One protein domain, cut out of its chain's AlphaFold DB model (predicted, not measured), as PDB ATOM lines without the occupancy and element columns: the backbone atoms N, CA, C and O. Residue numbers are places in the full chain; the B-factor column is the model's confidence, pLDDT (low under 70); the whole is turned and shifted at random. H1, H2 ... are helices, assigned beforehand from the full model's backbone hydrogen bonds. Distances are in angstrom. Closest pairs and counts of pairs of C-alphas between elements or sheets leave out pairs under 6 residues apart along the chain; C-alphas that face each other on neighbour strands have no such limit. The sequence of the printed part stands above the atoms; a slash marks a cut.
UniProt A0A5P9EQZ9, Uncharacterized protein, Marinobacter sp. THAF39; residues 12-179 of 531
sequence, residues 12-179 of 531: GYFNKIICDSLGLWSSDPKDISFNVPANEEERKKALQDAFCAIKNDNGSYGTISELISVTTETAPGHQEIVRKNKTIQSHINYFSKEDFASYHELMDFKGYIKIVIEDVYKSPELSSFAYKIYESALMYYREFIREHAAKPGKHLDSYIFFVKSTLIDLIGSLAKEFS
ATOM      1  N   GLY A  12     100.721 122.244 124.846       92.25
ATOM      2  CA  GLY A  12     101.939 121.918 125.585       92.25
ATOM      3  C   GLY A  12     103.106 122.856 125.268       92.25
ATOM      4  O   GLY A  12     103.832 123.273 126.176       92.25
ATOM      5  N   TYR A  13     103.269 123.264 124.003       93.25
ATOM      6  CA  TYR A  13     104.281 124.260 123.635       93.25
ATOM      7  C   TYR A  13     103.960 125.626 124.237       93.25
ATOM      8  O   TYR A  13     104.821 126.241 124.867       93.25
ATOM      9  N   PHE A  14     102.723 126.101 124.084       95.50
ATOM     10  CA  PHE A  14     102.315 127.394 124.624       95.50
ATOM     11  C   PHE A  14     102.424 127.445 126.156       95.50
ATOM     12  O   PHE A  14     102.960 128.410 126.698       95.50
ATOM     13  N   ASN A  15     102.035 126.369 126.842       94.44
ATOM     14  CA  ASN A  15     102.223 126.179 128.279       94.44
ATOM     15  C   ASN A  15     103.679 126.420 128.701       94.44
ATOM     16  O   ASN A  15     103.949 127.202 129.611       94.44
ATOM     17  N   LYS A  16     104.634 125.819 127.979       93.19
ATOM     18  CA  LYS A  16     106.061 126.055 128.216       93.19
ATOM     19  C   LYS A  16     106.435 127.529 128.070       93.19
ATOM     20  O   LYS A  16     107.160 128.043 128.918       93.19
ATOM     21  N   ILE A  17     105.967 128.197 127.016       93.81
ATOM     22  CA  ILE A  17     106.268 129.616 126.774       93.81
ATOM     23  C   ILE A  17     105.764 130.494 127.919       93.81
ATOM     24  O   ILE A  17     106.498 131.374 128.373       93.81
ATOM     25  N   ILE A  18     104.553 130.243 128.421       95.62
ATOM     26  CA  ILE A  18     104.008 130.988 129.559       95.62
ATOM     27  C   ILE A  18     104.829 130.722 130.820       95.62
ATOM     28  O   ILE A  18     105.297 131.674 131.438       95.62
ATOM     29  N   CYS A  19     105.112 129.462 131.160       93.69
ATOM     30  CA  CYS A  19     105.944 129.138 132.321       93.69
ATOM     31  C   CYS A  19     107.358 129.748 132.243       93.69
ATOM     32  O   CYS A  19     107.886 130.244 133.239       93.69
ATOM     33  N   ASP A  20     107.980 129.735 131.061       91.62
ATOM     34  CA  ASP A  20     109.275 130.381 130.826       91.62
ATOM     35  C   ASP A  20     109.190 131.905 131.007       91.62
ATOM     36  O   ASP A  20     110.118 132.504 131.556       91.62
ATOM     37  N   SER A  21     108.087 132.519 130.569       93.38
ATOM     38  CA  SER A  21     107.853 133.967 130.649       93.38
ATOM     39  C   SER A  21     107.563 134.440 132.068       93.38
ATOM     40  O   SER A  21     108.001 135.529 132.439       93.38
ATOM     41  N   LEU A  22     106.906 133.597 132.866       94.19
ATOM     42  CA  LEU A  22     106.729 133.802 134.300       94.19
ATOM     43  C   LEU A  22     108.062 133.734 135.042       94.19
ATOM     44  O   LEU A  22     108.205 134.395 136.053       94.19
ATOM     45  N   GLY A  23     109.078 133.040 134.523       90.19
ATOM     46  CA  GLY A  23     110.409 133.013 135.134       90.19
ATOM     47  C   GLY A  23     110.581 131.944 136.214       90.19
ATOM     48  O   GLY A  23     111.476 132.076 137.045       90.19
ATOM     49  N   LEU A  24     109.801 130.861 136.150       87.50
ATOM     50  CA  LEU A  24     109.785 129.775 137.145       87.50
ATOM     51  C   LEU A  24     111.112 128.992 137.262       87.50
ATOM     52  O   LEU A  24     111.297 128.217 138.191       87.50
ATOM     53  N   TRP A  25     112.054 129.180 136.328       80.44
ATOM     54  CA  TRP A  25     113.237 128.314 136.165       80.44
ATOM     55  C   TRP A  25     114.584 128.979 136.505       80.44
ATOM     56  O   TRP A  25     115.611 128.666 135.892       80.44
ATOM     57  N   SER A  26     114.628 129.965 137.402       60.38
ATOM     58  CA  SER A  26     115.863 130.718 137.667       60.38
ATOM     59  C   SER A  26     116.821 130.073 138.689       60.38
ATOM     60  O   SER A  26     116.731 130.339 139.875       60.38
ATOM     61  N   SER A  27     117.823 129.354 138.164       45.66
ATOM     62  CA  SER A  27     119.244 129.186 138.579       45.66
ATOM     63  C   SER A  27     119.703 128.865 140.003       45.66
ATOM     64  O   SER A  27     120.896 128.608 140.131       45.66
ATOM     65  N   ASP A  28     118.854 128.825 141.017       44.81
ATOM     66  CA  ASP A  28     119.122 127.920 142.137       44.81
ATOM     67  C   ASP A  28     118.189 126.737 141.940       44.81
ATOM     68  O   ASP A  28     117.014 126.806 142.311       44.81
ATOM     69  N   PRO A  29     118.648 125.678 141.256       43.25
ATOM     70  CA  PRO A  29     117.869 124.477 141.206       43.25
ATOM     71  C   PRO A  29     117.912 123.907 142.627       43.25
ATOM     72  O   PRO A  29     118.753 123.081 142.962       43.25
ATOM     73  N   LYS A  30     116.884 124.199 143.421       45.78
ATOM     74  CA  LYS A  30     116.135 123.034 143.874       45.78
ATOM     75  C   LYS A  30     115.561 122.441 142.595       45.78
ATOM     76  O   LYS A  30     114.456 122.775 142.189       45.78
ATOM     77  N   ASP A  31     116.381 121.676 141.871       48.88
ATOM     78  CA  ASP A  31     115.890 120.772 140.851       48.88
ATOM     79  C   ASP A  31     114.929 119.908 141.644       48.88
ATOM     80  O   ASP A  31     115.357 119.096 142.459       48.88
ATOM     81  N   ILE A  32     113.632 120.192 141.530       52.56
ATOM     82  CA  ILE A  32     112.598 119.409 142.192       52.56
ATOM     83  C   ILE A  32     112.607 118.080 141.453       52.56
ATOM     84  O   ILE A  32     111.932 117.897 140.442       52.56
ATOM     85  N   SER A  33     113.522 117.218 141.866       53.06
ATOM     86  CA  SER A  33     113.799 115.932 141.269       53.06
ATOM     87  C   SER A  33     112.953 114.901 141.986       53.06
ATOM     88  O   SER A  33     113.132 114.678 143.180       53.06
ATOM     89  N   PHE A  34     112.053 114.273 141.242       58.09
ATOM     90  CA  PHE A  34     111.260 113.159 141.737       58.09
ATOM     91  C   PHE A  34     111.937 111.842 141.376       58.09
ATOM     92  O   PHE A  34     112.461 111.684 140.264       58.09
ATOM     93  N   ASN A  35     111.874 110.883 142.293       56.22
ATOM     94  CA  ASN A  35     112.194 109.501 141.988       56.22
ATOM     95  C   ASN A  35     110.956 108.859 141.362       56.22
ATOM     96  O   ASN A  35     109.925 108.716 142.006       56.22
ATOM     97  N   VAL A  36     111.041 108.505 140.083       57.50
ATOM     98  CA  VAL A  36     109.916 107.933 139.334       57.50
ATOM     99  C   VAL A  36     110.379 106.756 138.473       57.50
ATOM    100  O   VAL A  36     111.548 106.725 138.069       57.50
ATOM    101  N   PRO A  37     109.484 105.808 138.143       57.62
ATOM    102  CA  PRO A  37     109.787 104.702 137.238       57.62
ATOM    103  C   PRO A  37     110.368 105.140 135.877       57.62
ATOM    104  O   PRO A  37     110.133 106.253 135.374       57.62
ATOM    105  N   ALA A  38     111.147 104.252 135.246       57.50
ATOM    106  CA  ALA A  38     111.693 104.475 133.904       57.50
ATOM    107  C   ALA A  38     110.604 104.485 132.820       57.50
ATOM    108  O   ALA A  38     110.689 105.308 131.898       57.50
ATOM    109  N   ASN A  39     109.594 103.622 132.958       65.00
ATOM    110  CA  ASN A  39     108.427 103.577 132.084       65.00
ATOM    111  C   ASN A  39     107.605 104.867 132.238       65.00
ATOM    112  O   ASN A  39     107.450 105.408 133.330       65.00
ATOM    113  N   GLU A  40     107.131 105.404 131.119       57.56
ATOM    114  CA  GLU A  40     106.387 106.653 131.076       57.56
ATOM    115  C   GLU A  40     104.973 106.537 131.651       57.56
ATOM    116  O   GLU A  40     104.558 107.432 132.382       57.56
ATOM    117  N   GLU A  41     104.261 105.439 131.392       62.75
ATOM    118  CA  GLU A  41     102.925 105.212 131.958       62.75
ATOM    119  C   GLU A  41     102.998 105.039 133.476       62.75
ATOM    120  O   GLU A  41     102.277 105.701 134.222       62.75
ATOM    121  N   GLU A  42     103.943 104.223 133.945       63.53
ATOM    122  CA  GLU A  42     104.198 104.025 135.375       63.53
ATOM    123  C   GLU A  42     104.669 105.316 136.051       63.53
ATOM    124  O   GLU A  42     104.322 105.574 137.198       63.53
ATOM    125  N   ARG A  43     105.417 106.169 135.340       63.28
ATOM    126  CA  ARG A  43     105.804 107.499 135.827       63.28
ATOM    127  C   ARG A  43     104.610 108.433 135.968       63.28
ATOM    128  O   ARG A  43     104.513 109.105 136.990       63.28
ATOM    129  N   LYS A  44     103.749 108.516 134.949       61.66
ATOM    130  CA  LYS A  44     102.539 109.353 134.996       61.66
ATOM    131  C   LYS A  44     101.666 108.934 136.171       61.66
ATOM    132  O   LYS A  44     101.268 109.786 136.959       61.66
ATOM    133  N   LYS A  45     101.486 107.624 136.338       67.25
ATOM    134  CA  LYS A  45     100.769 107.043 137.469       67.25
ATOM    135  C   LYS A  45     101.429 107.376 138.811       67.25
ATOM    136  O   LYS A  45     100.754 107.890 139.686       67.25
ATOM    137  N   ALA A  46     102.740 107.180 138.954       66.44
ATOM    138  CA  ALA A  46     103.456 107.475 140.199       66.44
ATOM    139  C   ALA A  46     103.365 108.956 140.607       66.44
ATOM    140  O   ALA A  46     103.223 109.265 141.787       66.44
ATOM    141  N   LEU A  47     103.419 109.881 139.642       66.88
ATOM    142  CA  LEU A  47     103.192 111.299 139.920       66.88
ATOM    143  C   LEU A  47     101.738 111.554 140.318       66.88
ATOM    144  O   LEU A  47     101.516 112.177 141.349       66.88
ATOM    145  N   GLN A  48     100.758 111.047 139.566       69.19
ATOM    146  CA  GLN A  48      99.346 111.176 139.938       69.19
ATOM    147  C   GLN A  48      99.077 110.649 141.352       69.19
ATOM    148  O   GLN A  48      98.451 111.350 142.141       69.19
ATOM    149  N   ASP A  49      99.613 109.481 141.700       70.88
ATOM    150  CA  ASP A  49      99.494 108.886 143.032       70.88
ATOM    151  C   ASP A  49     100.135 109.787 144.102       70.88
ATOM    152  O   ASP A  49      99.525 110.044 145.142       70.88
ATOM    153  N   ALA A  50     101.317 110.349 143.827       70.12
ATOM    154  CA  ALA A  50     101.986 111.262 144.750       70.12
ATOM    155  C   ALA A  50     101.213 112.571 144.967       70.12
ATOM    156  O   ALA A  50     101.125 113.069 146.089       70.12
ATOM    157  N   PHE A  51     100.613 113.114 143.911       68.38
ATOM    158  CA  PHE A  51      99.772 114.304 144.001       68.38
ATOM    159  C   PHE A  51      98.450 114.032 144.714       68.38
ATOM    160  O   PHE A  51      98.012 114.855 145.514       68.38
ATOM    161  N   CYS A  52      97.834 112.875 144.469       74.50
ATOM    162  CA  CYS A  52      96.664 112.424 145.213       74.50
ATOM    163  C   CYS A  52      96.966 112.297 146.711       74.50
ATOM    164  O   CYS A  52      96.129 112.672 147.524       74.50
ATOM    165  N   ALA A  53      98.159 111.828 147.078       76.06
ATOM    166  CA  ALA A  53      98.563 111.670 148.473       76.06
ATOM    167  C   ALA A  53      98.792 113.000 149.212       76.06
ATOM    168  O   ALA A  53      98.586 113.056 150.420       76.06
ATOM    169  N   ILE A  54      99.182 114.070 148.509       77.88
ATOM    170  CA  ILE A  54      99.314 115.418 149.098       77.88
ATOM    171  C   ILE A  54      98.058 116.276 148.908       77.88
ATOM    172  O   ILE A  54      98.089 117.483 149.142       77.88
ATOM    173  N   LYS A  55      96.966 115.702 148.398       77.44
ATOM    174  CA  LYS A  55      95.731 116.441 148.162       77.44
ATOM    175  C   LYS A  55      94.960 116.575 149.472       77.44
ATOM    176  O   LYS A  55      94.590 115.582 150.087       77.44
ATOM    177  N   ASN A  56      94.685 117.810 149.863       75.69
ATOM    178  CA  ASN A  56      93.894 118.142 151.039       75.69
ATOM    179  C   ASN A  56      92.391 117.971 150.765       75.69
ATOM    180  O   ASN A  56      91.940 118.033 149.617       75.69
ATOM    181  N   ASP A  57      91.594 117.859 151.830       70.44
ATOM    182  CA  ASP A  57      90.132 117.680 151.763       70.44
ATOM    183  C   ASP A  57      89.402 118.813 151.019       70.44
ATOM    184  O   ASP A  57      88.346 118.611 150.423       70.44
ATOM    185  N   ASN A  58      89.981 120.017 151.009       58.62
ATOM    186  CA  ASN A  58      89.468 121.181 150.278       58.62
ATOM    187  C   ASN A  58      89.832 121.171 148.776       58.62
ATOM    188  O   ASN A  58      89.522 122.121 148.056       58.62
ATOM    189  N   GLY A  59      90.514 120.127 148.301       61.84
ATOM    190  CA  GLY A  59      90.970 119.977 146.925       61.84
ATOM    191  C   GLY A  59      92.258 120.728 146.581       61.84
ATOM    192  O   GLY A  59      92.691 120.636 145.431       61.84
ATOM    193  N   SER A  60      92.878 121.444 147.529       65.50
ATOM    194  CA  SER A  60      94.211 122.025 147.343       65.50
ATOM    195  C   SER A  60      95.292 120.952 147.454       65.50
ATOM    196  O   SER A  60      95.080 119.901 148.053       65.50
ATOM    197  N   TYR A  61      96.454 121.208 146.862       70.12
ATOM    198  CA  TYR A  61      97.612 120.332 147.003       70.12
ATOM    199  C   TYR A  61      98.553 120.868 148.081       70.12
ATOM    200  O   TYR A  61      98.569 122.068 148.361       70.12
ATOM    201  N   GLY A  62      99.308 119.955 148.674       67.50
ATOM    202  CA  GLY A  62     100.389 120.228 149.603       67.50
ATOM    203  C   GLY A  62     101.601 120.921 148.973       67.50
ATOM    204  O   GLY A  62     101.606 121.314 147.805       67.50
ATOM    205  N   THR A  63     102.662 121.077 149.757       73.00
ATOM    206  CA  THR A  63     103.883 121.789 149.351       73.00
ATOM    207  C   THR A  63     104.792 120.948 148.447       73.00
ATOM    208  O   THR A  63     104.695 119.723 148.377       73.00
ATOM    209  N   ILE A  64     105.769 121.592 147.798       67.25
ATOM    210  CA  ILE A  64     106.821 120.890 147.036       67.25
ATOM    211  C   ILE A  64     107.605 119.921 147.928       67.25
ATOM    212  O   ILE A  64     107.977 118.840 147.480       67.25
ATOM    213  N   SER A  65     107.840 120.277 149.192       68.00
ATOM    214  CA  SER A  65     108.537 119.414 150.150       68.00
ATOM    215  C   SER A  65     107.749 118.136 150.447       68.00
ATOM    216  O   SER A  65     108.334 117.057 150.486       68.00
ATOM    217  N   GLU A  66     106.428 118.243 150.600       69.19
ATOM    218  CA  GLU A  66     105.539 117.089 150.785       69.19
ATOM    219  C   GLU A  66     105.516 116.215 149.531       69.19
ATOM    220  O   GLU A  66     105.681 114.999 149.624       69.19
ATOM    221  N   LEU A  67     105.432 116.830 148.347       69.50
ATOM    222  CA  LEU A  67     105.514 116.112 147.076       69.50
ATOM    223  C   LEU A  67     106.848 115.358 146.924       69.50
ATOM    224  O   LEU A  67     106.867 114.205 146.490       69.50
ATOM    225  N   ILE A  68     107.973 115.983 147.290       68.69
ATOM    226  CA  ILE A  68     109.294 115.337 147.292       68.69
ATOM    227  C   ILE A  68     109.316 114.174 148.290       68.69
ATOM    228  O   ILE A  68     109.833 113.113 147.947       68.69
ATOM    229  N   SER A  69     108.747 114.335 149.489       71.50
ATOM    230  CA  SER A  69     108.686 113.259 150.491       71.50
ATOM    231  C   SER A  69     107.931 112.052 149.947       71.50
ATOM    232  O   SER A  69     108.486 110.957 149.875       71.50
ATOM    233  N   VAL A  70     106.714 112.268 149.444       70.88
ATOM    234  CA  VAL A  70     105.860 111.193 148.924       70.88
ATOM    235  C   VAL A  70     106.503 110.494 147.731       70.88
ATOM    236  O   VAL A  70     106.545 109.267 147.675       70.88
ATOM    237  N   THR A  71     107.050 111.246 146.777       67.31
ATOM    238  CA  THR A  71     107.741 110.654 145.616       67.31
ATOM    239  C   THR A  71     109.043 109.945 145.995       67.31
ATOM    240  O   THR A  71     109.473 109.037 145.290       67.31
ATOM    241  N   THR A  72     109.679 110.318 147.108       66.38
ATOM    242  CA  THR A  72     110.857 109.616 147.636       66.38
ATOM    243  C   THR A  72     110.468 108.308 148.319       66.38
ATOM    244  O   THR A  72     111.132 107.298 148.100       66.38
ATOM    245  N   GLU A  73     109.384 108.298 149.095       68.25
ATOM    246  CA  GLU A  73     108.864 107.106 149.782       68.25
ATOM    247  C   GLU A  73     108.287 106.065 148.814       68.25
ATOM    248  O   GLU A  73     108.429 104.864 149.027       68.25
ATOM    249  N   THR A  74     107.669 106.519 147.723       65.25
ATOM    250  CA  THR A  74     107.043 105.661 146.698       65.25
ATOM    251  C   THR A  74     107.998 105.252 145.572       65.25
ATOM    252  O   THR A  74     107.614 104.531 144.648       65.25
ATOM    253  N   ALA A  75     109.260 105.682 145.644       59.50
ATOM    254  CA  ALA A  75     110.283 105.379 144.656       59.50
ATOM    255  C   ALA A  75     110.588 103.868 144.586       59.50
ATOM    256  O   ALA A  75     110.819 103.241 145.622       59.50
ATOM    257  N   PRO A  76     110.690 103.261 143.387       56.91
ATOM    258  CA  PRO A  76     111.087 101.861 143.280       56.91
ATOM    259  C   PRO A  76     112.516 101.660 143.811       56.91
ATOM    260  O   PRO A  76     113.466 102.287 143.346       56.91
ATOM    261  N   GLY A  77     112.677 100.752 144.777       53.09
ATOM    262  CA  GLY A  77     113.915 100.547 145.544       53.09
ATOM    263  C   GLY A  77     115.097  99.909 144.798       53.09
ATOM    264  O   GLY A  77     116.028  99.439 145.449       53.09
ATOM    265  N   HIS A  78     115.091  99.826 143.462       52.56
ATOM    266  CA  HIS A  78     116.182  99.225 142.679       52.56
ATOM    267  C   HIS A  78     116.848 100.259 141.768       52.56
ATOM    268  O   HIS A  78     116.268 100.740 140.794       52.56
ATOM    269  N   GLN A  79     118.107 100.570 142.092       49.69
ATOM    270  CA  GLN A  79     118.931 101.613 141.470       49.69
ATOM    271  C   GLN A  79     119.164 101.440 139.953       49.69
ATOM    272  O   GLN A  79     119.592 102.394 139.307       49.69
ATOM    273  N   GLU A  80     118.844 100.282 139.365       45.06
ATOM    274  CA  GLU A  80     118.998 100.012 137.924       45.06
ATOM    275  C   GLU A  80     117.758 100.366 137.074       45.06
ATOM    276  O   GLU A  80     117.883 100.541 135.863       45.06
ATOM    277  N   ILE A  81     116.575 100.558 137.681       48.03
ATOM    278  CA  ILE A  81     115.316 100.905 136.973       48.03
ATOM    279  C   ILE A  81     114.947 102.395 137.156       48.03
ATOM    280  O   ILE A  81     114.068 102.933 136.480       48.03
ATOM    281  N   VAL A  82     115.657 103.121 138.024       47.56
ATOM    282  CA  VAL A  82     115.430 104.551 138.276       47.56
ATOM    283  C   VAL A  82     116.251 105.389 137.291       47.56
ATOM    284  O   VAL A  82     117.442 105.634 137.490       47.56
ATOM    285  N   ARG A  83     115.627 105.899 136.221       45.16
ATOM    286  CA  ARG A  83     116.231 107.008 135.463       45.16
ATOM    287  C   ARG A  83     116.185 108.261 136.342       45.16
ATOM    288  O   ARG A  83     115.133 108.872 136.490       45.16
ATOM    289  N   LYS A  84     117.340 108.613 136.916       44.19
ATOM    290  CA  LYS A  84     117.560 109.793 137.767       44.19
ATOM    291  C   LYS A  84     116.909 111.065 137.201       44.19
ATOM    292  O   LYS A  84     117.158 111.438 136.056       44.19
ATOM    293  N   ASN A  85     116.166 111.740 138.076       47.66
ATOM    294  CA  ASN A  85     115.893 113.178 138.112       47.66
ATOM    295  C   ASN A  85     115.243 113.780 136.859       47.66
ATOM    296  O   ASN A  85     115.896 114.434 136.047       47.66
ATOM    297  N   LYS A  86     113.918 113.653 136.746       53.97
ATOM    298  CA  LYS A  86     113.126 114.511 135.855       53.97
ATOM    299  C   LYS A  86     112.408 115.584 136.670       53.97
ATOM    300  O   LYS A  86     111.498 115.277 137.428       53.97
ATOM    301  N   THR A  87     112.814 116.841 136.493       65.19
ATOM    302  CA  THR A  87     112.180 118.004 137.132       65.19
ATOM    303  C   THR A  87     110.798 118.294 136.542       65.19
ATOM    304  O   THR A  87     110.502 117.858 135.422       65.19
ATOM    305  N   ILE A  88     109.953 119.074 137.229       70.44
ATOM    306  CA  ILE A  88     108.705 119.611 136.636       70.44
ATOM    307  C   ILE A  88     109.018 120.308 135.301       70.44
ATOM    308  O   ILE A  88     108.346 120.078 134.298       70.44
ATOM    309  N   GLN A  89     110.127 121.048 135.232       78.25
ATOM    310  CA  GLN A  89     110.614 121.664 133.998       78.25
ATOM    311  C   GLN A  89     110.866 120.645 132.871       78.25
ATOM    312  O   GLN A  89     110.572 120.912 131.706       78.25
ATOM    313  N   SER A  90     111.389 119.456 133.181       73.69
ATOM    314  CA  SER A  90     111.572 118.403 132.174       73.69
ATOM    315  C   SER A  90     110.243 117.863 131.629       73.69
ATOM    316  O   SER A  90     110.180 117.517 130.449       73.69
ATOM    317  N   HIS A  91     109.178 117.859 132.438       74.44
ATOM    318  CA  HIS A  91     107.830 117.482 132.003       74.44
ATOM    319  C   HIS A  91     107.221 118.561 131.110       74.44
ATOM    320  O   HIS A  91     106.671 118.247 130.062       74.44
ATOM    321  N   ILE A  92     107.429 119.838 131.433       83.75
ATOM    322  CA  ILE A  92     107.068 120.951 130.541       83.75
ATOM    323  C   ILE A  92     107.776 120.822 129.197       83.75
ATOM    324  O   ILE A  92     107.161 120.974 128.147       83.75
ATOM    325  N   ASN A  93     109.074 120.513 129.213       82.31
ATOM    326  CA  ASN A  93     109.838 120.298 127.988       82.31
ATOM    327  C   ASN A  93     109.336 119.079 127.202       82.31
ATOM    328  O   ASN A  93     109.366 119.106 125.973       82.31
ATOM    329  N   TYR A  94     108.872 118.032 127.883       81.25
ATOM    330  CA  TYR A  94     108.235 116.880 127.251       81.25
ATOM    331  C   TYR A  94     106.902 117.272 126.596       81.25
ATOM    332  O   TYR A  94     106.769 117.123 125.384       81.25
ATOM    333  N   PHE A  95     105.976 117.889 127.336       84.88
ATOM    334  CA  PHE A  95     104.690 118.342 126.793       84.88
ATOM    335  C   PHE A  95     104.856 119.402 125.703       84.88
ATOM    336  O   PHE A  95     104.058 119.469 124.779       84.88
ATOM    337  N   SER A  96     105.927 120.193 125.722       85.81
ATOM    338  CA  SER A  96     106.211 121.116 124.619       85.81
ATOM    339  C   SER A  96     106.521 120.428 123.287       85.81
ATOM    340  O   SER A  96     106.444 121.078 122.247       85.81
ATOM    341  N   LYS A  97     106.880 119.138 123.318       84.44
ATOM    342  CA  LYS A  97     107.181 118.313 122.142       84.44
ATOM    343  C   LYS A  97     106.022 117.386 121.791       84.44
ATOM    344  O   LYS A  97     105.606 117.371 120.640       84.44
ATOM    345  N   GLU A  98     105.505 116.663 122.783       81.31
ATOM    346  CA  GLU A  98     104.483 115.624 122.587       81.31
ATOM    347  C   GLU A  98     103.048 116.133 122.767       81.31
ATOM    348  O   GLU A  98     102.106 115.470 122.339       81.31
ATOM    349  N   ASP A  99     102.881 117.335 123.334       88.62
ATOM    350  CA  ASP A  99     101.596 117.928 123.713       88.62
ATOM    351  C   ASP A  99     100.837 117.131 124.794       88.62
ATOM    352  O   ASP A  99     101.261 116.060 125.224       88.62
ATOM    353  N   PHE A 100      99.740 117.693 125.303       87.69
ATOM    354  CA  PHE A 100      98.874 116.987 126.245       87.69
ATOM    355  C   PHE A 100      98.047 115.918 125.520       87.69
ATOM    356  O   PHE A 100      97.429 116.171 124.479       87.69
ATOM    357  N   ALA A 101      97.986 114.729 126.107       82.81
ATOM    358  CA  ALA A 101      97.185 113.606 125.638       82.81
ATOM    359  C   ALA A 101      95.693 113.775 125.967       82.81
ATOM    360  O   ALA A 101      94.840 113.226 125.273       82.81
ATOM    361  N   SER A 102      95.356 114.512 127.032       81.94
ATOM    362  CA  SER A 102      93.967 114.725 127.453       81.94
ATOM    363  C   SER A 102      93.782 115.999 128.279       81.94
ATOM    364  O   SER A 102      94.735 116.565 128.814       81.94
ATOM    365  N   TYR A 103      92.528 116.431 128.430       83.62
ATOM    366  CA  TYR A 103      92.177 117.532 129.330       83.62
ATOM    367  C   TYR A 103      92.483 117.223 130.800       83.62
ATOM    368  O   TYR A 103      92.897 118.114 131.531       83.62
ATOM    369  N   HIS A 104      92.319 115.969 131.232       80.56
ATOM    370  CA  HIS A 104      92.659 115.572 132.598       80.56
ATOM    371  C   HIS A 104      94.154 115.759 132.870       80.56
ATOM    372  O   HIS A 104      94.508 116.366 133.874       80.56
ATOM    373  N   GLU A 105      95.009 115.360 131.922       81.50
ATOM    374  CA  GLU A 105      96.458 115.571 132.020       81.50
ATOM    375  C   GLU A 105      96.808 117.064 132.095       81.50
ATOM    376  O   GLU A 105      97.633 117.458 132.914       81.50
ATOM    377  N   LEU A 106      96.138 117.916 131.309       86.38
ATOM    378  CA  LEU A 106      96.283 119.371 131.419       86.38
ATOM    379  C   LEU A 106      95.865 119.887 132.807       86.38
ATOM    380  O   LEU A 106      96.564 120.719 133.383       86.38
ATOM    381  N   MET A 107      94.731 119.428 133.341       83.00
ATOM    382  CA  MET A 107      94.209 119.887 134.633       83.00
ATOM    383  C   MET A 107      95.089 119.462 135.805       83.00
ATOM    384  O   MET A 107      95.377 120.291 136.671       83.00
ATOM    385  N   ASP A 108      95.568 118.219 135.802       74.88
ATOM    386  CA  ASP A 108      96.539 117.733 136.783       74.88
ATOM    387  C   ASP A 108      97.802 118.594 136.717       74.88
ATOM    388  O   ASP A 108      98.259 119.139 137.723       74.88
ATOM    389  N   PHE A 109      98.299 118.830 135.501       81.81
ATOM    390  CA  PHE A 109      99.501 119.618 135.289       81.81
ATOM    391  C   PHE A 109      99.354 121.083 135.722       81.81
ATOM    392  O   PHE A 109     100.290 121.659 136.278       81.81
ATOM    393  N   LYS A 110      98.178 121.700 135.538       86.50
ATOM    394  CA  LYS A 110      97.882 123.037 136.084       86.50
ATOM    395  C   LYS A 110      98.027 123.074 137.605       86.50
ATOM    396  O   LYS A 110      98.579 124.046 138.120       86.50
ATOM    397  N   GLY A 111      97.587 122.025 138.303       79.81
ATOM    398  CA  GLY A 111      97.801 121.875 139.743       79.81
ATOM    399  C   GLY A 111      99.287 121.899 140.101       79.81
ATOM    400  O   GLY A 111      99.683 122.590 141.033       79.81
ATOM    401  N   TYR A 112     100.129 121.240 139.302       79.44
ATOM    402  CA  TYR A 112     101.574 121.171 139.553       79.44
ATOM    403  C   TYR A 112     102.239 122.538 139.380       79.44
ATOM    404  O   TYR A 112     103.079 122.934 140.185       79.44
ATOM    405  N   ILE A 113     101.842 123.283 138.344       86.69
ATOM    406  CA  ILE A 113     102.359 124.633 138.096       86.69
ATOM    407  C   ILE A 113     101.943 125.607 139.199       86.69
ATOM    408  O   ILE A 113     102.753 126.453 139.573       86.69
ATOM    409  N   LYS A 114     100.736 125.468 139.759       88.12
ATOM    410  CA  LYS A 114     100.292 126.287 140.893       88.12
ATOM    411  C   LYS A 114     101.243 126.167 142.086       88.12
ATOM    412  O   LYS A 114     101.726 127.182 142.571       88.12
ATOM    413  N   ILE A 115     101.579 124.938 142.481       81.94
ATOM    414  CA  ILE A 115     102.495 124.688 143.603       81.94
ATOM    415  C   ILE A 115     103.887 125.279 143.315       81.94
ATOM    416  O   ILE A 115     104.508 125.871 144.193       81.94
ATOM    417  N   VAL A 116     104.383 125.160 142.076       84.88
ATOM    418  CA  VAL A 116     105.668 125.771 141.678       84.88
ATOM    419  C   VAL A 116     105.629 127.291 141.800       84.88
ATOM    420  O   VAL A 116     106.589 127.888 142.277       84.88
ATOM    421  N   ILE A 117     104.540 127.922 141.367       89.94
ATOM    422  CA  ILE A 117     104.359 129.373 141.472       89.94
ATOM    423  C   ILE A 117     104.365 129.811 142.942       89.94
ATOM    424  O   ILE A 117     105.072 130.759 143.273       89.94
ATOM    425  N   GLU A 118     103.657 129.091 143.814       86.69
ATOM    426  CA  GLU A 118     103.587 129.374 145.255       86.69
ATOM    427  C   GLU A 118     104.944 129.225 145.968       86.69
ATOM    428  O   GLU A 118     105.244 129.992 146.880       86.69
ATOM    429  N   ASP A 119     105.799 128.290 145.540       82.56
ATOM    430  CA  ASP A 119     107.153 128.136 146.100       82.56
ATOM    431  C   ASP A 119     108.134 129.200 145.580       82.56
ATOM    432  O   ASP A 119     108.957 129.729 146.335       82.56
ATOM    433  N   VAL A 120     108.048 129.539 144.288       84.75
ATOM    434  CA  VAL A 120     108.940 130.522 143.650       84.75
ATOM    435  C   VAL A 120     108.618 131.946 144.107       84.75
ATOM    436  O   VAL A 120     109.542 132.728 144.354       84.75
ATOM    437  N   TYR A 121     107.335 132.291 144.235       88.81
ATOM    438  CA  TYR A 121     106.869 133.617 144.643       88.81
ATOM    439  C   TYR A 121     106.239 133.549 146.027       88.81
ATOM    440  O   TYR A 121     105.063 133.249 146.182       88.81
ATOM    441  N   LYS A 122     107.036 133.871 147.046       78.69
ATOM    442  CA  LYS A 122     106.602 133.800 148.449       78.69
ATOM    443  C   LYS A 122     105.531 134.828 148.826       78.69
ATOM    444  O   LYS A 122     104.828 134.609 149.805       78.69
ATOM    445  N   SER A 123     105.443 135.936 148.086       85.62
ATOM    446  CA  SER A 123     104.371 136.932 148.213       85.62
ATOM    447  C   SER A 123     103.048 136.288 147.760       85.62
ATOM    448  O   SER A 123     102.957 135.876 146.595       85.62
ATOM    449  N   PRO A 124     102.040 136.133 148.647       86.44
ATOM    450  CA  PRO A 124     100.748 135.542 148.289       86.44
ATOM    451  C   PRO A 124     100.069 136.262 147.121       86.44
ATOM    452  O   PRO A 124      99.490 135.624 146.238       86.44
ATOM    453  N   GLU A 125     100.181 137.585 147.082       86.56
ATOM    454  CA  GLU A 125      99.633 138.461 146.052       86.56
ATOM    455  C   GLU A 125     100.319 138.206 144.711       86.56
ATOM    456  O   GLU A 125      99.646 137.984 143.699       86.56
ATOM    457  N   LEU A 126     101.656 138.163 144.703       90.00
ATOM    458  CA  LEU A 126     102.433 137.899 143.498       90.00
ATOM    459  C   LEU A 126     102.203 136.481 142.966       90.00
ATOM    460  O   LEU A 126     102.042 136.298 141.759       90.00
ATOM    461  N   SER A 127     102.155 135.486 143.854       91.69
ATOM    462  CA  SER A 127     101.835 134.097 143.510       91.69
ATOM    463  C   SER A 127     100.445 133.986 142.880       91.69
ATOM    464  O   SER A 127     100.289 133.435 141.787       91.69
ATOM    465  N   SER A 128      99.438 134.593 143.516       91.69
ATOM    466  CA  SER A 128      98.066 134.648 143.006       91.69
ATOM    467  C   SER A 128      98.004 135.315 141.629       91.69
ATOM    468  O   SER A 128      97.391 134.783 140.698       91.69
ATOM    469  N   PHE A 129      98.706 136.435 141.451       92.75
ATOM    470  CA  PHE A 129      98.782 137.136 140.172       92.75
ATOM    471  C   PHE A 129      99.466 136.303 139.080       92.75
ATOM    472  O   PHE A 129      98.929 136.169 137.977       92.75
ATOM    473  N   ALA A 130     100.612 135.690 139.380       95.06
ATOM    474  CA  ALA A 130     101.345 134.830 138.455       95.06
ATOM    475  C   ALA A 130     100.518 133.607 138.032       95.06
ATOM    476  O   ALA A 130     100.474 133.268 136.844       95.06
ATOM    477  N   TYR A 131      99.805 132.979 138.972       94.69
ATOM    478  CA  TYR A 131      98.901 131.872 138.668       94.69
ATOM    479  C   TYR A 131      97.707 132.326 137.817       94.69
ATOM    480  O   TYR A 131      97.363 131.651 136.846       94.69
ATOM    481  N   LYS A 132      97.124 133.501 138.094       93.81
ATOM    482  CA  LYS A 132      96.033 134.060 137.277       93.81
ATOM    483  C   LYS A 132      96.488 134.352 135.846       93.81
ATOM    484  O   LYS A 132      95.740 134.054 134.915       93.81
ATOM    485  N   ILE A 133      97.708 134.866 135.644       95.62
ATOM    486  CA  ILE A 133      98.305 135.011 134.302       95.62
ATOM    487  C   ILE A 133      98.405 133.645 133.622       95.62
ATOM    488  O   ILE A 133      97.953 133.500 132.487       95.62
ATOM    489  N   TYR A 134      98.982 132.650 134.303       96.81
ATOM    490  CA  TYR A 134      99.165 131.301 133.767       96.81
ATOM    491  C   TYR A 134      97.845 130.678 133.302       96.81
ATOM    492  O   TYR A 134      97.720 130.235 132.157       96.81
ATOM    493  N   GLU A 135      96.852 130.665 134.188       94.38
ATOM    494  CA  GLU A 135      95.552 130.061 133.933       94.38
ATOM    495  C   GLU A 135      94.799 130.787 132.816       94.38
ATOM    496  O   GLU A 135      94.358 130.140 131.862       94.38
ATOM    497  N   SER A 136      94.713 132.118 132.896       94.31
ATOM    498  CA  SER A 136      93.998 132.921 131.901       94.31
ATOM    499  C   SER A 136      94.652 132.777 130.528       94.31
ATOM    500  O   SER A 136      93.968 132.501 129.546       94.31
ATOM    501  N   ALA A 137      95.983 132.868 130.436       96.44
ATOM    502  CA  ALA A 137      96.695 132.741 129.166       96.44
ATOM    503  C   ALA A 137      96.370 131.419 128.453       96.44
ATOM    504  O   ALA A 137      96.093 131.420 127.251       96.44
ATOM    505  N   LEU A 138      96.362 130.296 129.185       94.69
ATOM    506  CA  LEU A 138      95.995 128.990 128.633       94.69
ATOM    507  C   LEU A 138      94.552 128.967 128.118       94.69
ATOM    508  O   LEU A 138      94.308 128.436 127.037       94.69
ATOM    509  N   MET A 139      93.602 129.540 128.860       92.50
ATOM    510  CA  MET A 139      92.193 129.585 128.453       92.50
ATOM    511  C   MET A 139      91.986 130.430 127.193       92.50
ATOM    512  O   MET A 139      91.339 129.978 126.249       92.50
ATOM    513  N   TYR A 140      92.602 131.609 127.130       94.88
ATOM    514  CA  TYR A 140      92.544 132.481 125.956       94.88
ATOM    515  C   TYR A 140      93.196 131.841 124.730       94.88
ATOM    516  O   TYR A 140      92.675 131.957 123.622       94.88
ATOM    517  N   TYR A 141      94.308 131.120 124.908       95.88
ATOM    518  CA  TYR A 141      94.919 130.405 123.791       95.88
ATOM    519  C   TYR A 141      94.035 129.262 123.294       95.88
ATOM    520  O   TYR A 141      93.909 129.096 122.084       95.88
ATOM    521  N   ARG A 142      93.381 128.519 124.203       93.19
ATOM    522  CA  ARG A 142      92.391 127.483 123.855       93.19
ATOM    523  C   ARG A 142      91.233 128.054 123.050       93.19
ATOM    524  O   ARG A 142      90.887 127.474 122.029       93.19
ATOM    525  N   GLU A 143      90.661 129.182 123.461       93.50
ATOM    526  CA  GLU A 143      89.605 129.849 122.692       93.50
ATOM    527  C   GLU A 143      90.112 130.308 121.318       93.50
ATOM    528  O   GLU A 143      89.446 130.065 120.313       93.50
ATOM    529  N   PHE A 144      91.304 130.908 121.253       94.31
ATOM    530  CA  PHE A 144      91.882 131.375 119.993       94.31
ATOM    531  C   PHE A 144      92.010 130.245 118.967       94.31
ATOM    532  O   PHE A 144      91.471 130.357 117.872       94.31
ATOM    533  N   ILE A 145      92.650 129.127 119.320       93.69
ATOM    534  CA  ILE A 145      92.772 127.968 118.414       93.69
ATOM    535  C   ILE A 145      91.424 127.294 118.127       93.69
ATOM    536  O   ILE A 145      91.309 126.573 117.137       93.69
ATOM    537  N   ARG A 146      90.417 127.501 118.989       91.56
ATOM    538  CA  ARG A 146      89.065 126.970 118.798       91.56
ATOM    539  C   ARG A 146      88.305 127.742 117.728       91.56
ATOM    540  O   ARG A 146      87.579 127.134 116.952       91.56
ATOM    541  N   GLU A 147      88.479 129.061 117.676       91.69
ATOM    542  CA  GLU A 147      87.736 129.946 116.765       91.69
ATOM    543  C   GLU A 147      88.542 130.427 115.551       91.69
ATOM    544  O   GLU A 147      87.960 130.950 114.600       91.69
ATOM    545  N   HIS A 148      89.860 130.224 115.540       91.38
ATOM    546  CA  HIS A 148      90.736 130.633 114.444       91.38
ATOM    547  C   HIS A 148      91.236 129.433 113.639       91.38
ATOM    548  O   HIS A 148      91.926 128.557 114.160       91.38
ATOM    549  N   ALA A 149      90.931 129.421 112.343       90.44
ATOM    550  CA  ALA A 149      91.510 128.486 111.385       90.44
ATOM    551  C   ALA A 149      92.525 129.238 110.520       90.44
ATOM    552  O   ALA A 149      92.149 130.135 109.770       90.44
ATOM    553  N   ALA A 150      93.809 128.898 110.624       88.06
ATOM    554  CA  ALA A 150      94.859 129.566 109.858       88.06
ATOM    555  C   ALA A 150      94.986 128.979 108.442       88.06
ATOM    556  O   ALA A 150      94.867 127.766 108.252       88.06
ATOM    557  N   LYS A 151      95.284 129.831 107.454       86.19
ATOM    558  CA  LYS A 151      95.695 129.392 106.111       86.19
ATOM    559  C   LYS A 151      96.999 128.580 106.176       86.19
ATOM    560  O   LYS A 151      97.835 128.852 107.051       86.19
ATOM    561  N   PRO A 152      97.227 127.656 105.223       84.25
ATOM    562  CA  PRO A 152      98.532 127.029 105.042       84.25
ATOM    563  C   PRO A 152      99.655 128.076 104.999       84.25
ATOM    564  O   PRO A 152      99.493 129.171 104.463       84.25
ATOM    565  N   GLY A 153     100.771 127.786 105.669       83.19
ATOM    566  CA  GLY A 153     101.916 128.702 105.756       83.19
ATOM    567  C   GLY A 153     101.724 129.935 106.654       83.19
ATOM    568  O   GLY A 153     102.690 130.661 106.883       83.19
ATOM    569  N   LYS A 154     100.530 130.167 107.220       86.12
ATOM    570  CA  LYS A 154     100.215 131.349 108.049       86.12
ATOM    571  C   LYS A 154     100.014 131.065 109.538       86.12
ATOM    572  O   LYS A 154      99.563 131.924 110.299       86.12
ATOM    573  N   HIS A 155     100.383 129.869 109.983       87.38
ATOM    574  CA  HIS A 155     100.264 129.465 111.383       87.38
ATOM    575  C   HIS A 155     101.131 130.309 112.327       87.38
ATOM    576  O   HIS A 155     100.658 130.723 113.383       87.38
ATOM    577  N   LEU A 156     102.382 130.595 111.944       86.75
ATOM    578  CA  LEU A 156     103.279 131.410 112.764       86.75
ATOM    579  C   LEU A 156     102.777 132.856 112.882       86.75
ATOM    580  O   LEU A 156     102.769 133.397 113.984       86.75
ATOM    581  N   ASP A 157     102.305 133.438 111.776       86.38
ATOM    582  CA  ASP A 157     101.712 134.782 111.755       86.38
ATOM    583  C   ASP A 157     100.499 134.855 112.694       86.38
ATOM    584  O   ASP A 157     100.417 135.740 113.545       86.38
ATOM    585  N   SER A 158      99.613 133.857 112.614       89.12
ATOM    586  CA  SER A 158      98.437 133.737 113.484       89.12
ATOM    587  C   SER A 158      98.813 133.639 114.966       89.12
ATOM    588  O   SER A 158      98.186 134.268 115.816       89.12
ATOM    589  N   TYR A 159      99.850 132.865 115.292       91.31
ATOM    590  CA  TYR A 159     100.322 132.729 116.667       91.31
ATOM    591  C   TYR A 159     100.973 134.015 117.190       91.31
ATOM    592  O   TYR A 159     100.666 134.446 118.300       91.31
ATOM    593  N   ILE A 160     101.843 134.657 116.401       88.75
ATOM    594  CA  ILE A 160     102.457 135.942 116.773       88.75
ATOM    595  C   ILE A 160     101.373 136.989 117.011       88.75
ATOM    596  O   ILE A 160     101.469 137.746 117.977       88.75
ATOM    597  N   PHE A 161     100.337 137.005 116.176       88.94
ATOM    598  CA  PHE A 161      99.184 137.865 116.375       88.94
ATOM    599  C   PHE A 161      98.484 137.602 117.709       88.94
ATOM    600  O   PHE A 161      98.314 138.539 118.481       88.94
ATOM    601  N   PHE A 162      98.145 136.350 118.034       92.31
ATOM    602  CA  PHE A 162      97.543 136.026 119.332       92.31
ATOM    603  C   PHE A 162      98.400 136.542 120.498       92.31
ATOM    604  O   PHE A 162      97.888 137.145 121.439       92.31
ATOM    605  N   VAL A 163      99.718 136.339 120.431       91.44
ATOM    606  CA  VAL A 163     100.623 136.791 121.490       91.44
ATOM    607  C   VAL A 163     100.634 138.322 121.585       91.44
ATOM    608  O   VAL A 163     100.501 138.858 122.682       91.44
ATOM    609  N   LYS A 164     100.771 139.028 120.456       86.50
ATOM    610  CA  LYS A 164     100.861 140.497 120.421       86.50
ATOM    611  C   LYS A 164      99.554 141.189 120.794       86.50
ATOM    612  O   LYS A 164      99.598 142.190 121.495       86.50
ATOM    613  N   SER A 165      98.436 140.677 120.300       84.88
ATOM    614  CA  SER A 165      97.145 141.359 120.347       84.88
ATOM    615  C   SER A 165      96.257 140.849 121.477       84.88
ATOM    616  O   SER A 165      95.526 141.631 122.064       84.88
ATOM    617  N   THR A 166      96.334 139.568 121.844       89.88
ATOM    618  CA  THR A 166      95.498 139.004 122.919       89.88
ATOM    619  C   THR A 166      96.264 138.871 124.227       89.88
ATOM    620  O   THR A 166      95.809 139.341 125.265       89.88
ATOM    621  N   LEU A 167      97.423 138.204 124.211       92.81
ATOM    622  CA  LEU A 167      98.122 137.840 125.447       92.81
ATOM    623  C   LEU A 167      98.738 139.054 126.155       92.81
ATOM    624  O   LEU A 167      98.641 139.156 127.377       92.81
ATOM    625  N   ILE A 168      99.379 139.958 125.407       89.00
ATOM    626  CA  ILE A 168      99.949 141.191 125.975       89.00
ATOM    627  C   ILE A 168      98.847 142.038 126.621       89.00
ATOM    628  O   ILE A 168      98.998 142.452 127.773       89.00
ATOM    629  N   ASP A 169      97.732 142.230 125.916       86.62
ATOM    630  CA  ASP A 169      96.600 143.012 126.414       86.62
ATOM    631  C   ASP A 169      95.959 142.354 127.639       86.62
ATOM    632  O   ASP A 169      95.708 143.035 128.633       86.62
ATOM    633  N   LEU A 170      95.796 141.025 127.634       91.38
ATOM    634  CA  LEU A 170      95.316 140.261 128.788       91.38
ATOM    635  C   LEU A 170      96.188 140.499 130.026       91.38
ATOM    636  O   LEU A 170      95.662 140.777 131.099       91.38
ATOM    637  N   ILE A 171      97.514 140.414 129.902       90.88
ATOM    638  CA  ILE A 171      98.426 140.633 131.037       90.88
ATOM    639  C   ILE A 171      98.322 142.074 131.542       90.88
ATOM    640  O   ILE A 171      98.287 142.301 132.753       90.88
ATOM    641  N   GLY A 172      98.235 143.042 130.627       85.44
ATOM    642  CA  GLY A 172      98.009 144.444 130.969       85.44
ATOM    643  C   GLY A 172      96.700 144.653 131.733       85.44
ATOM    644  O   GLY A 172      96.679 145.373 132.731       85.44
ATOM    645  N   SER A 173      95.625 143.996 131.306       86.44
ATOM    646  CA  SER A 173      94.314 144.044 131.956       86.44
ATOM    647  C   SER A 173      94.283 143.350 133.312       86.44
ATOM    648  O   SER A 173      93.808 143.942 134.277       86.44
ATOM    649  N   LEU A 174      94.874 142.161 133.440       88.00
ATOM    650  CA  LEU A 174      94.999 141.473 134.729       88.00
ATOM    651  C   LEU A 174      95.777 142.329 135.733       88.00
ATOM    652  O   LEU A 174      95.383 142.441 136.891       88.00
ATOM    653  N   ALA A 175      96.849 142.990 135.285       85.81
ATOM    654  CA  ALA A 175      97.615 143.908 136.120       85.81
ATOM    655  C   ALA A 175      96.818 145.157 136.529       85.81
ATOM    656  O   ALA A 175      97.195 145.821 137.492       85.81
ATOM    657  N   LYS A 176      95.772 145.546 135.785       80.62
ATOM    658  CA  LYS A 176      94.846 146.622 136.176       80.62
ATOM    659  C   LYS A 176      93.808 146.118 137.177       80.62
ATOM    660  O   LYS A 176      93.568 146.812 138.150       80.62
ATOM    661  N   GLU A 177      93.260 144.919 136.983       78.75
ATOM    662  CA  GLU A 177      92.281 144.307 137.900       78.75
ATOM    663  C   GLU A 177      92.874 144.061 139.299       78.75
ATOM    664  O   GLU A 177      92.194 144.241 140.301       78.75
ATOM    665  N   PHE A 178      94.162 143.710 139.381       72.44
ATOM    666  CA  PHE A 178      94.883 143.585 140.656       72.44
ATOM    667  C   PHE A 178      95.194 144.928 141.341       72.44
ATOM    668  O   PHE A 178      95.665 144.942 142.474       72.44
ATOM    669  N   SER A 179      94.962 146.060 140.670       64.75
ATOM    670  CA  SER A 179      95.223 147.391 141.220       64.75
ATOM    671  C   SER A 179      93.950 147.954 141.852       64.75
ATOM    672  O   SER A 179      93.009 148.297 141.141       64.75
TER     673      SER A 179
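Overview. This is residues 12 to 179 of the 531 residues of an uncharacterized protein of Marinobacter sp. THAF39 (UniProt A0A5P9EQZ9). Three long helices, H5, H6 and H7, stand side by side in a row, each running opposite to the one before; H1 packs over one face of the row at H6, and H4 packs on H1. Beyond H5, at the end of the row away from H7, the crossed pair H2 and H3 makes a more loosely joined end. The printed part has 168 residues with seven named helices, H1 to H7 in order along the chain, and no named strand; its class is all helix. It is compact, with a radius of gyration of the C-alphas of 17.4 A, and spans 51 by 41 by 33 A.

Arrangement. H1, residues 12 to 22, touches H4, residues 88 to 98, closest at the C-alphas of Tyr 13 and Ser 96, 3.8 A apart, opposite ways at a steep tilt of 37 degrees, only just beyond shallow. H1 also touches residues 130 to 138 of H6, residues 124 to 147, closest at the C-alphas of Ile 18 and Tyr 134, 6.4 A. H2, residues 40 to 53, touches H3, residues 64 to 73, at a steep tilt of 61 degrees; the closest C-alphas are those of Ala 50 and Val 70, 5.7 A. H3 only just touches H5, residues 103 to 120, with 3 pairs of C-alphas within 8 A, the closest those of Ile 64 and Ile 115, 6.7 A. H5 and H6 form a helical hairpin at a shallow tilt of 28 degrees, closest at the C-alphas of Glu 118 and Ser 127, 5.3 A. H6, the hub, forms a second helical hairpin with H7, residues 155 to 177, closest at the C-alphas of Ala 137 and Leu 167, 6.5 A. H5 and H7 are apart. Every O i to N i+4 pair is within hydrogen-bond range in H1, H2, H3, H5 and H6, against 6 of 7 in H4 and 17 of 19 in H7.

Along the chain. H1 begins at C-alpha 12, (101.939, 121.918, 125.585). H5 is 25.6 A from first to last C-alpha, H6 34.6 A and H7 31.4 A. H6 begins at C-alpha 124, (100.748, 135.542, 148.289), and H7 ends at C-alpha 177, (92.281, 144.307, 137.900).

Size, cuts and confidence. The two C-alphas farthest apart, those of Glu 80 and Ser 179, are 53.1 A apart. The printed part has no cut. The links H1 to H2 and H3 to H4 are long, and residues 151 to 157, of which 155 to 157 belong to H7, stand free. Mean pLDDT of the printed part is 77.8; 51 residues are under 70, among them 26 to 48 and 71 to 87.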